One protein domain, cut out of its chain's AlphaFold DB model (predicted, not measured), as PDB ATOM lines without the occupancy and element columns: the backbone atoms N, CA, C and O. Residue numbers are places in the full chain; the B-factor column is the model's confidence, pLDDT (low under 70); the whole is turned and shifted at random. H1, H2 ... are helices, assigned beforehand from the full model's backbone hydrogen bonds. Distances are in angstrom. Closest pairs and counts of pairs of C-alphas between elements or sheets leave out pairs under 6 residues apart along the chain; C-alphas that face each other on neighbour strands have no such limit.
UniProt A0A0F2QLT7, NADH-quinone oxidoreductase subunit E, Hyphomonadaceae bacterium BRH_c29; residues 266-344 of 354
ATOM      1  N   ALA A 266      13.437  -5.314  -1.006       78.62
ATOM      2  CA  ALA A 266      14.062  -6.363  -0.195       78.62
ATOM      3  C   ALA A 266      13.938  -7.776  -0.805       78.62
ATOM      4  O   ALA A 266      14.563  -8.714  -0.315       78.62
ATOM      5  N   SER A 267      13.109  -7.941  -1.838       83.31
ATOM      6  CA  SER A 267      12.878  -9.203  -2.553       83.31
ATOM      7  C   SER A 267      13.558  -9.246  -3.925       83.31
ATOM      8  O   SER A 267      13.209 -10.108  -4.732       83.31
ATOM      9  N   TYR A 268      14.455  -8.301  -4.226       89.38
ATOM     10  CA  TYR A 268      15.173  -8.275  -5.501       89.38
ATOM     11  C   TYR A 268      16.257  -9.352  -5.501       89.38
ATOM     12  O   TYR A 268      17.011  -9.491  -4.537       89.38
ATOM     13  N   ASP A 269      16.324 -10.107  -6.592       91.88
ATOM     14  CA  ASP A 269      17.439 -11.010  -6.844       91.88
ATOM     15  C   ASP A 269      18.604 -10.217  -7.459       91.88
ATOM     16  O   ASP A 269      18.388  -9.253  -8.190       91.88
ATOM     17  N   ASP A 270      19.838 -10.661  -7.216       91.75
ATOM     18  CA  ASP A 270      21.018 -10.161  -7.933       91.75
ATOM     19  C   ASP A 270      21.065 -10.778  -9.342       91.75
ATOM     20  O   ASP A 270      21.574 -11.888  -9.556       91.75
ATOM     21  N   LEU A 271      20.510 -10.065 -10.321       92.62
ATOM     22  CA  LEU A 271      20.433 -10.506 -11.710       92.62
ATOM     23  C   LEU A 271      21.820 -10.603 -12.354       92.62
ATOM     24  O   LEU A 271      21.975 -11.357 -13.322       92.62
ATOM     25  N   LYS A 272      22.848  -9.937 -11.805       93.31
ATOM     26  CA  LYS A 272      24.250 -10.059 -12.261       93.31
ATOM     27  C   LYS A 272      24.796 -11.482 -12.090       93.31
ATOM     28  O   LYS A 272      25.798 -11.827 -12.718       93.31
ATOM     29  N   ARG A 273      24.121 -12.346 -11.318       91.38
ATOM     30  CA  ARG A 273      24.434 -13.787 -11.202       91.38
ATOM     31  C   ARG A 273      24.090 -14.597 -12.461       91.38
ATOM     32  O   ARG A 273      24.485 -15.761 -12.552       91.38
ATOM     33  N   ILE A 274      23.402 -14.009 -13.445       92.62
ATOM     34  CA  ILE A 274      23.178 -14.601 -14.775       92.62
ATOM     35  C   ILE A 274      24.256 -14.115 -15.744       92.62
ATOM     36  O   ILE A 274      24.458 -12.915 -15.950       92.62
ATOM     37  N   LYS A 275      24.916 -15.057 -16.427       89.56
ATOM     38  CA  LYS A 275      25.950 -14.744 -17.416       89.56
ATOM     39  C   LYS A 275      25.405 -13.825 -18.507       89.56
ATOM     40  O   LYS A 275      24.445 -14.144 -19.198       89.56
ATOM     41  N   GLY A 276      26.069 -12.690 -18.698       84.94
ATOM     42  CA  GLY A 276      25.692 -11.700 -19.704       84.94
ATOM     43  C   GLY A 276      24.809 -10.568 -19.175       84.94
ATOM     44  O   GLY A 276      24.639  -9.591 -19.913       84.94
ATOM     45  N   ILE A 277      24.336 -10.637 -17.929       89.38
ATOM     46  CA  ILE A 277      23.758  -9.504 -17.197       89.38
ATOM     47  C   ILE A 277      24.871  -8.870 -16.352       89.38
ATOM     48  O   ILE A 277      25.550  -9.546 -15.593       89.38
ATOM     49  N   GLY A 278      25.102  -7.573 -16.536       86.06
ATOM     50  CA  GLY A 278      25.973  -6.767 -15.674       86.06
ATOM     51  C   GLY A 278      25.214  -5.536 -15.164       86.06
ATOM     52  O   GLY A 278      24.073  -5.348 -15.592       86.06
ATOM     53  N   PRO A 279      25.833  -4.661 -14.350       82.38
ATOM     54  CA  PRO A 279      25.170  -3.568 -13.632       82.38
ATOM     55  C   PRO A 279      24.259  -2.708 -14.511       82.38
ATOM     56  O   PRO A 279      23.119  -2.412 -14.167       82.38
ATOM     57  N   LYS A 280      24.715  -2.383 -15.727       79.00
ATOM     58  CA  LYS A 280      23.923  -1.605 -16.693       79.00
ATOM     59  C   LYS A 280      22.685  -2.348 -17.203       79.00
ATOM     60  O   LYS A 280      21.645  -1.732 -17.391       79.00
ATOM     61  N   ASN A 281      22.799  -3.653 -17.446       81.06
ATOM     62  CA  ASN A 281      21.680  -4.470 -17.917       81.06
ATOM     63  C   ASN A 281      20.703  -4.777 -16.777       81.06
ATOM     64  O   ASN A 281      19.505  -4.808 -17.014       81.06
ATOM     65  N   GLU A 282      21.199  -4.978 -15.558       86.44
ATOM     66  CA  GLU A 282      20.359  -5.148 -14.372       86.44
ATOM     67  C   GLU A 282      19.547  -3.881 -14.076       86.44
ATOM     68  O   GLU A 282      18.329  -3.964 -13.963       86.44
ATOM     69  N   SER A 283      20.176  -2.698 -14.076       80.19
ATOM     70  CA  SER A 283      19.462  -1.418 -13.938       80.19
ATOM     71  C   SER A 283      18.356  -1.269 -14.988       80.19
ATOM     72  O   SER A 283      17.240  -0.865 -14.674       80.19
ATOM     73  N   ALA A 284      18.639  -1.662 -16.231       78.50
ATOM     74  CA  ALA A 284      17.681  -1.611 -17.328       78.50
ATOM     75  C   ALA A 284      16.492  -2.570 -17.146       78.50
ATOM     76  O   ALA A 284      15.353  -2.228 -17.460       78.50
ATOM     77  N   LEU A 285      16.745  -3.776 -16.632       84.19
ATOM     78  CA  LEU A 285      15.702  -4.751 -16.304       84.19
ATOM     79  C   LEU A 285      14.856  -4.285 -15.112       84.19
ATOM     80  O   LEU A 285      13.629  -4.398 -15.153       84.19
ATOM     81  N   ASN A 286      15.484  -3.669 -14.113       83.62
ATOM     82  CA  ASN A 286      14.793  -3.090 -12.965       83.62
ATOM     83  C   ASN A 286      13.846  -1.960 -13.400       83.62
ATOM     84  O   ASN A 286      12.684  -1.944 -12.996       83.62
ATOM     85  N   GLU A 287      14.270  -1.072 -14.306       78.19
ATOM     86  CA  GLU A 287      13.395  -0.039 -14.896       78.19
ATOM     87  C   GLU A 287      12.194  -0.629 -15.660       78.19
ATOM     88  O   GLU A 287      11.117  -0.027 -15.714       78.19
ATOM     89  N   LEU A 288      12.343  -1.834 -16.221       76.19
ATOM     90  CA  LEU A 288      11.259  -2.569 -16.878       76.19
ATOM     91  C   LEU A 288      10.298  -3.259 -15.902       76.19
ATOM     92  O   LEU A 288       9.237  -3.726 -16.333       76.19
ATOM     93  N   GLY A 289      10.628  -3.298 -14.611       81.75
ATOM     94  CA  GLY A 289       9.871  -4.012 -13.589       81.75
ATOM     95  C   GLY A 289      10.261  -5.486 -13.439       81.75
ATOM     96  O   GLY A 289       9.443  -6.281 -12.968       81.75
ATOM     97  N   VAL A 290      11.461  -5.863 -13.886       88.25
ATOM     98  CA  VAL A 290      12.010  -7.222 -13.801       88.25
ATOM     99  C   VAL A 290      13.096  -7.232 -12.737       88.25
ATOM    100  O   VAL A 290      14.168  -6.685 -12.950       88.25
ATOM    101  N   TYR A 291      12.808  -7.880 -11.613       88.94
ATOM    102  CA  TYR A 291      13.628  -7.820 -10.402       88.94
ATOM    103  C   TYR A 291      14.048  -9.202  -9.887       88.94
ATOM    104  O   TYR A 291      14.808  -9.293  -8.931       88.94
ATOM    105  N   THR A 292      13.513 -10.288 -10.459       92.94
ATOM    106  CA  THR A 292      13.723 -11.656  -9.954       92.94
ATOM    107  C   THR A 292      14.071 -12.647 -11.055       92.94
ATOM    108  O   THR A 292      13.605 -12.534 -12.196       92.94
ATOM    109  N   PHE A 293      14.803 -13.704 -10.697       93.88
ATOM    110  CA  PHE A 293      15.093 -14.825 -11.590       93.88
ATOM    111  C   PHE A 293      13.813 -15.506 -12.078       93.88
ATOM    112  O   PHE A 293      13.734 -15.928 -13.230       93.88
ATOM    113  N   LYS A 294      12.770 -15.560 -11.238       91.94
ATOM    114  CA  LYS A 294      11.467 -16.145 -11.595       91.94
ATOM    115  C   LYS A 294      10.807 -15.437 -12.775       91.94
ATOM    116  O   LYS A 294      10.203 -16.103 -13.611       91.94
ATOM    117  N   GLN A 295      10.939 -14.113 -12.865       91.75
ATOM    118  CA  GLN A 295      10.387 -13.347 -13.983       91.75
ATOM    119  C   GLN A 295      11.113 -13.677 -15.292       91.75
ATOM    120  O   GLN A 295      10.454 -13.938 -16.296       91.75
ATOM    121  N   ILE A 296      12.449 -13.738 -15.269       92.25
ATOM    122  CA  ILE A 296      13.265 -14.090 -16.445       92.25
ATOM    123  C   ILE A 296      13.022 -15.551 -16.859       92.25
ATOM    124  O   ILE A 296      12.870 -15.856 -18.041       92.25
ATOM    125  N   ALA A 297      12.914 -16.462 -15.890       93.38
ATOM    126  CA  ALA A 297      12.635 -17.880 -16.112       93.38
ATOM    127  C   ALA A 297      11.280 -18.143 -16.800       93.38
ATOM    128  O   ALA A 297      11.117 -19.177 -17.458       93.38
ATOM    129  N   ALA A 298      10.321 -17.226 -16.634       93.06
ATOM    130  CA  ALA A 298       8.969 -17.308 -17.179       93.06
ATOM    131  C   ALA A 298       8.804 -16.621 -18.550       93.06
ATOM    132  O   ALA A 298       7.704 -16.638 -19.104       93.06
ATOM    133  N   TRP A 299       9.857 -16.017 -19.109       93.31
ATOM    134  CA  TRP A 299       9.771 -15.352 -20.408       93.31
ATOM    135  C   TRP A 299       9.446 -16.324 -21.545       93.31
ATOM    136  O   TRP A 299      10.039 -17.397 -21.678       93.31
ATOM    137  N   THR A 300       8.505 -15.914 -22.395       91.44
ATOM    138  CA  THR A 300       8.199 -16.585 -23.664       91.44
ATOM    139  C   THR A 300       9.108 -16.057 -24.786       91.44
ATOM    140  O   THR A 300       9.732 -15.009 -24.606       91.44
ATOM    141  N   PRO A 301       9.179 -16.711 -25.962       87.50
ATOM    142  CA  PRO A 301       9.921 -16.173 -27.106       87.50
ATOM    143  C   PRO A 301       9.506 -14.741 -27.482       87.50
ATOM    144  O   PRO A 301      10.359 -13.909 -27.752       87.50
ATOM    145  N   GLU A 302       8.214 -14.408 -27.379       84.00
ATOM    146  CA  GLU A 302       7.719 -13.053 -27.652       84.00
ATOM    147  C   GLU A 302       8.210 -12.027 -26.618       84.00
ATOM    148  O   GLU A 302       8.410 -10.861 -26.954       84.00
ATOM    149  N   ASN A 303       8.418 -12.454 -25.366       86.81
ATOM    150  CA  ASN A 303       9.023 -11.629 -24.319       86.81
ATOM    151  C   ASN A 303      10.507 -11.398 -24.594       86.81
ATOM    152  O   ASN A 303      10.996 -10.289 -24.399       86.81
ATOM    153  N   VAL A 304      11.215 -12.441 -25.035       86.06
ATOM    154  CA  VAL A 304      12.635 -12.363 -25.390       86.06
ATOM    155  C   VAL A 304      12.825 -11.388 -26.542       86.06
ATOM    156  O   VAL A 304      13.570 -10.427 -26.382       86.06
ATOM    157  N   ASP A 305      12.084 -11.559 -27.638       79.50
ATOM    158  CA  ASP A 305      12.157 -10.676 -28.807       79.50
ATOM    159  C   ASP A 305      11.895  -9.209 -28.429       79.50
ATOM    160  O   ASP A 305      12.593  -8.302 -28.886       79.50
ATOM    161  N   TRP A 306      10.921  -8.971 -27.543       83.19
ATOM    162  CA  TRP A 306      10.603  -7.632 -27.047       83.19
ATOM    163  C   TRP A 306      11.741  -7.034 -26.211       83.19
ATOM    164  O   TRP A 306      12.107  -5.875 -26.405       83.19
ATOM    165  N   VAL A 307      12.309  -7.809 -25.280       81.25
ATOM    166  CA  VAL A 307      13.396  -7.358 -24.395       81.25
ATOM    167  C   VAL A 307      14.683  -7.127 -25.188       81.25
ATOM    168  O   VAL A 307      15.361  -6.129 -24.956       81.25
ATOM    169  N   GLU A 308      15.011  -7.991 -26.149       80.00
ATOM    170  CA  GLU A 308      16.192  -7.827 -26.999       80.00
ATOM    171  C   GLU A 308      16.096  -6.605 -27.917       80.00
ATOM    172  O   GLU A 308      17.101  -5.913 -28.103       80.00
ATOM    173  N   ASP A 309      14.911  -6.305 -28.459       72.12
ATOM    174  CA  ASP A 309      14.675  -5.095 -29.256       72.12
ATOM    175  C   ASP A 309      14.671  -3.823 -28.389       72.12
ATOM    176  O   ASP A 309      15.256  -2.792 -28.754       72.12
ATOM    177  N   PHE A 310      14.064  -3.893 -27.200       72.75
ATOM    178  CA  PHE A 310      14.042  -2.787 -26.245       72.75
ATOM    179  C   PHE A 310      15.460  -2.438 -25.775       72.75
ATOM    180  O   PHE A 310      15.905  -1.303 -25.940       72.75
ATOM    181  N   MET A 311      16.207  -3.438 -25.304       70.94
ATOM    182  CA  MET A 311      17.582  -3.290 -24.816       70.94
ATOM    183  C   MET A 311      18.632  -3.316 -25.944       70.94
ATOM    184  O   MET A 311      19.832  -3.245 -25.681       70.94
ATOM    185  N   SER A 312      18.192  -3.398 -27.206       66.88
ATOM    186  CA  SER A 312      19.000  -3.285 -28.430       66.88
ATOM    187  C   SER A 312      20.212  -4.240 -28.486       66.88
ATOM    188  O   SER A 312      21.320  -3.833 -28.849       66.88
ATOM    189  N   PHE A 313      20.011  -5.522 -28.144       73.88
ATOM    190  CA  PHE A 313      21.053  -6.565 -28.147       73.88
ATOM    191  C   PHE A 313      20.647  -7.913 -28.786       73.88
ATOM    192  O   PHE A 313      20.834  -8.960 -28.168       73.88
ATOM    193  N   PRO A 314      20.167  -7.943 -30.040       72.50
ATOM    194  CA  PRO A 314      19.557  -9.134 -30.644       72.50
ATOM    195  C   PRO A 314      20.404 -10.417 -30.510       72.50
ATOM    196  O   PRO A 314      21.616 -10.422 -30.757       72.50
ATOM    197  N   GLY A 315      19.749 -11.508 -30.113       75.31
ATOM    198  CA  GLY A 315      20.305 -12.849 -29.937       75.31
ATOM    199  C   GLY A 315      21.223 -13.029 -28.724       75.31
ATOM    200  O   GLY A 315      22.002 -13.986 -28.686       75.31
ATOM    201  N   ARG A 316      21.231 -12.105 -27.756       81.25
ATOM    202  CA  ARG A 316      22.076 -12.211 -26.551       81.25
ATOM    203  C   ARG A 316      21.464 -13.128 -25.497       81.25
ATOM    204  O   ARG A 316      22.227 -13.856 -24.862       81.25
ATOM    205  N   ILE A 317      20.145 -13.099 -25.317       87.25
ATOM    206  CA  ILE A 317      19.449 -13.873 -24.275       87.25
ATOM    207  C   ILE A 317      19.602 -15.370 -24.546       87.25
ATOM    208  O   ILE A 317      19.892 -16.135 -23.627       87.25
ATOM    209  N   GLU A 318      19.473 -15.776 -25.812       88.19
ATOM    210  CA  GLU A 318      19.667 -17.165 -26.240       88.19
ATOM    211  C   GLU A 318      21.147 -17.573 -26.207       88.19
ATOM    212  O   GLU A 318      21.491 -18.597 -25.622       88.19
ATOM    213  N   ARG A 319      22.049 -16.756 -26.775       87.38
ATOM    214  CA  ARG A 319      23.491 -17.068 -26.834       87.38
ATOM    215  C   ARG A 319      24.115 -17.258 -25.453       87.38
ATOM    216  O   ARG A 319      25.021 -18.074 -25.297       87.38
ATOM    217  N   GLU A 320      23.678 -16.464 -24.480       89.12
ATOM    218  CA  GLU A 320      24.159 -16.541 -23.103       89.12
ATOM    219  C   GLU A 320      23.251 -17.389 -22.206       89.12
ATOM    220  O   GLU A 320      23.536 -17.486 -21.024       89.12
ATOM    221  N   ASP A 321      22.195 -18.008 -22.737       91.12
ATOM    222  CA  ASP A 321      21.290 -18.926 -22.035       91.12
ATOM    223  C   ASP A 321      20.690 -18.360 -20.729       91.12
ATOM    224  O   ASP A 321      20.768 -18.960 -19.650       91.12
ATOM    225  N   TRP A 322      20.117 -17.153 -20.793       94.06
ATOM    226  CA  TRP A 322      19.597 -16.470 -19.596       94.06
ATOM    227  C   TRP A 322      18.431 -17.219 -18.956       94.06
ATOM    228  O   TRP A 322      18.358 -17.308 -17.734       94.06
ATOM    229  N   ILE A 323      17.520 -17.772 -19.764       94.62
ATOM    230  CA  ILE A 323      16.302 -18.422 -19.260       94.62
ATOM    231  C   ILE A 323      16.645 -19.698 -18.486       94.62
ATOM    232  O   ILE A 323      16.062 -19.935 -17.426       94.62
ATOM    233  N   ALA A 324      17.580 -20.524 -18.969       92.50
ATOM    234  CA  ALA A 324      17.958 -21.737 -18.248       92.50
ATOM    235  C   ALA A 324      18.702 -21.411 -16.947       92.50
ATOM    236  O   ALA A 324      18.376 -21.982 -15.906       92.50
ATOM    237  N   GLN A 325      19.624 -20.441 -16.975       95.62
ATOM    238  CA  GLN A 325      20.308 -19.973 -15.765       95.62
ATOM    239  C   GLN A 325      19.324 -19.400 -14.742       95.62
ATOM    240  O   GLN A 325      19.388 -19.755 -13.566       95.62
ATOM    241  N   ALA A 326      18.375 -18.571 -15.186       95.25
ATOM    242  CA  ALA A 326      17.342 -18.004 -14.331       95.25
ATOM    243  C   ALA A 326      16.454 -19.087 -13.703       95.25
ATOM    244  O   ALA A 326      16.131 -18.985 -12.527       95.25
ATOM    245  N   LYS A 327      16.103 -20.157 -14.435       94.94
ATOM    246  CA  LYS A 327      15.371 -21.306 -13.868       94.94
ATOM    247  C   LYS A 327      16.165 -21.985 -12.757       94.94
ATOM    248  O   LYS A 327      15.636 -22.192 -11.672       94.94
ATOM    249  N   THR A 328      17.443 -22.273 -13.002       93.56
ATOM    250  CA  THR A 328      18.318 -22.885 -11.991       93.56
ATOM    251  C   THR A 328      18.433 -22.020 -10.737       93.56
ATOM    252  O   THR A 328      18.322 -22.543  -9.631       93.56
ATOM    253  N   LEU A 329      18.609 -20.706 -10.896       93.19
ATOM    254  CA  LEU A 329      18.730 -19.771  -9.775       93.19
ATOM    255  C   LEU A 329      17.390 -19.559  -9.046       93.19
ATOM    256  O   LEU A 329      17.363 -19.493  -7.819       93.19
ATOM    257  N   ALA A 330      16.267 -19.525  -9.770       92.62
ATOM    258  CA  ALA A 330      14.922 -19.394  -9.203       92.62
ATOM    259  C   ALA A 330      14.509 -20.596  -8.334       92.62
ATOM    260  O   ALA A 330      13.744 -20.424  -7.380       92.62
ATOM    261  N   ASP A 331      15.028 -21.785  -8.649       92.81
ATOM    262  CA  ASP A 331      14.840 -23.015  -7.871       92.81
ATOM    263  C   ASP A 331      15.819 -23.124  -6.680       92.81
ATOM    264  O   ASP A 331      15.806 -24.116  -5.948       92.81
ATOM    265  N   GLY A 332      16.664 -22.107  -6.461       88.62
ATOM    266  CA  GLY A 332      17.662 -22.069  -5.388       88.62
ATOM    267  C   GLY A 332      18.949 -22.843  -5.691       88.62
ATOM    268  O   GLY A 332      19.727 -23.111  -4.777       88.62
ATOM    269  N   GLY A 333      19.168 -23.232  -6.950       89.81
ATOM    270  CA  GLY A 333      20.422 -23.817  -7.418       89.81
ATOM    271  C   GLY A 333      21.489 -22.763  -7.726       89.81
ATOM    272  O   GLY A 333      21.256 -21.561  -7.648       89.81
ATOM    273  N   GLU A 334      22.671 -23.226  -8.130       90.94
ATOM    274  CA  GLU A 334      23.796 -22.377  -8.534       90.94
ATOM    275  C   GLU A 334      24.309 -22.790  -9.915       90.94
ATOM    276  O   GLU A 334      24.311 -23.973 -10.268       90.94
ATOM    277  N   THR A 335      24.804 -21.822 -10.679       91.50
ATOM    278  CA  THR A 335      25.493 -22.051 -11.952       91.50
ATOM    279  C   THR A 335      27.001 -21.880 -11.765       91.50
ATOM    280  O   THR A 335      27.462 -21.229 -10.830       91.50
ATOM    281  N   GLU A 336      27.809 -22.427 -12.675       89.06
ATOM    282  CA  GLU A 336      29.265 -22.201 -12.648       89.06
ATOM    283  C   GLU A 336      29.628 -20.709 -12.758       89.06
ATOM    284  O   GLU A 336      30.668 -20.283 -12.260       89.06
ATOM    285  N   PHE A 337      28.770 -19.896 -13.383       89.12
ATOM    286  CA  PHE A 337      28.956 -18.450 -13.445       89.12
ATOM    287  C   PHE A 337      28.557 -17.760 -12.135       89.12
ATOM    288  O   PHE A 337      29.335 -16.949 -11.637       89.12
ATOM    289  N   SER A 338      27.415 -18.114 -11.534       90.62
ATOM    290  CA  SER A 338      26.970 -17.497 -10.277       90.62
ATOM    291  C   SER A 338      27.953 -17.762  -9.139       90.62
ATOM    292  O   SER A 338      28.276 -16.843  -8.403       90.62
ATOM    293  N   LYS A 339      28.544 -18.964  -9.064       90.06
ATOM    294  CA  LYS A 339      29.597 -19.274  -8.077       90.06
ATOM    295  C   LYS A 339      30.812 -18.355  -8.193       90.06
ATOM    296  O   LYS A 339      31.408 -17.991  -7.188       90.06
ATOM    297  N   ARG A 340      31.196 -17.990  -9.420       88.00
ATOM    298  CA  ARG A 340      32.318 -17.073  -9.674       88.00
ATOM    299  C   ARG A 340      31.967 -15.631  -9.323       88.00
ATOM    300  O   ARG A 340      32.836 -14.907  -8.854       88.00
ATOM    301  N   VAL A 341      30.718 -15.225  -9.550       86.50
ATOM    302  CA  VAL A 341      30.196 -13.922  -9.110       86.50
ATOM    303  C   VAL A 341      30.215 -13.843  -7.584       86.50
ATOM    304  O   VAL A 341      30.810 -12.918  -7.038       86.50
ATOM    305  N   ASP A 342      29.683 -14.862  -6.906       86.06
ATOM    306  CA  ASP A 342      29.631 -14.944  -5.442       86.06
ATOM    307  C   ASP A 342      31.047 -15.005  -4.818       86.06
ATOM    308  O   ASP A 342      31.268 -14.519  -3.710       86.06
ATOM    309  N   ALA A 343      32.030 -15.558  -5.542       85.31
ATOM    310  CA  ALA A 343      33.444 -15.577  -5.155       85.31
ATOM    311  C   ALA A 343      34.205 -14.265  -5.449       85.31
ATOM    312  O   ALA A 343      35.357 -14.129  -5.037       85.31
ATOM    313  N   GLY A 344      33.595 -13.306  -6.156       81.19
ATOM    314  CA  GLY A 344      34.242 -12.052  -6.561       81.19
ATOM    315  C   GLY A 344      35.204 -12.174  -7.753       81.19
ATOM    316  O   GLY A 344      35.925 -11.228  -8.059       81.19
TER     317      GLY A 344
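AT A GLANCE: This is residues 266 to 344 of the 354 residues of the protein "NADH-quinone oxidoreductase subunit E" of Hyphomonadaceae bacterium BRH_c29 (UniProt A0A0F2QLT7). Six short helices make a rounded body with few contacts between them: H2 and H5 pack together near the middle, while H3 and H6 lie at opposite ends of the longest axis. H1 lies to one side, H4 lies between H3 and H5, and residues 266 to 278, with no named element, lead into H1. The printed part has 79 residues, with named helices in the order H1 to H6 and no named strand; the class is all helix. It is compact, with a radius of gyration of the C-alphas of 11.7 A and spans of 32 by 26 by 21 A.

IN THESE COORDINATES: After residues 266 to 278, H1 covers residues 279 to 287 and measures 12.4 A from its first C-alpha, at (25.170, -3.568, -13.632), to its last. H2 covers residues 293 to 297. H3, residues 301 to 310, measures 14.0 A and begins at C-alpha 301, (9.921, -16.173, -27.106). H4 covers residues 316 to 319. H5, residues 322 to 330, measures 11.8 A. H6, residues 336 to 342, measures 10.2 A and ends at C-alpha 342, (29.631, -14.944, -5.442).

HOW THE PARTS SIT: H1 touches no helix. H2 and H5 touch, with the C-alphas of Phe 293 and Ala 326 closest at 4.8 A. H3 and H4 only just touch, with 3 pairs of C-alphas within 8 A; the closest are those of Val 304 and Ile 317, 7.1 A apart. H4 and H5 are close but not clearly touching; their closest C-alphas, of Ile 317 and Ile 323, are 7.5 A apart. H6 touches no helix, and H5 and H6 are apart. Each O i to N i+4 pair is within hydrogen-bond range in H1, H2, H3 and H5, and 2 of 3 are in H6; H4 is too short for such a pair, and its one O i to N i+3 pair is within range.

THE WHOLE: The C-alphas farthest apart, of Glu 302 and Ala 343, are 34.3 A apart. The printed part has no cut, and the five links between helices are tight. The mean pLDDT of the printed part is 86.6, and residue 312 alone is under 70.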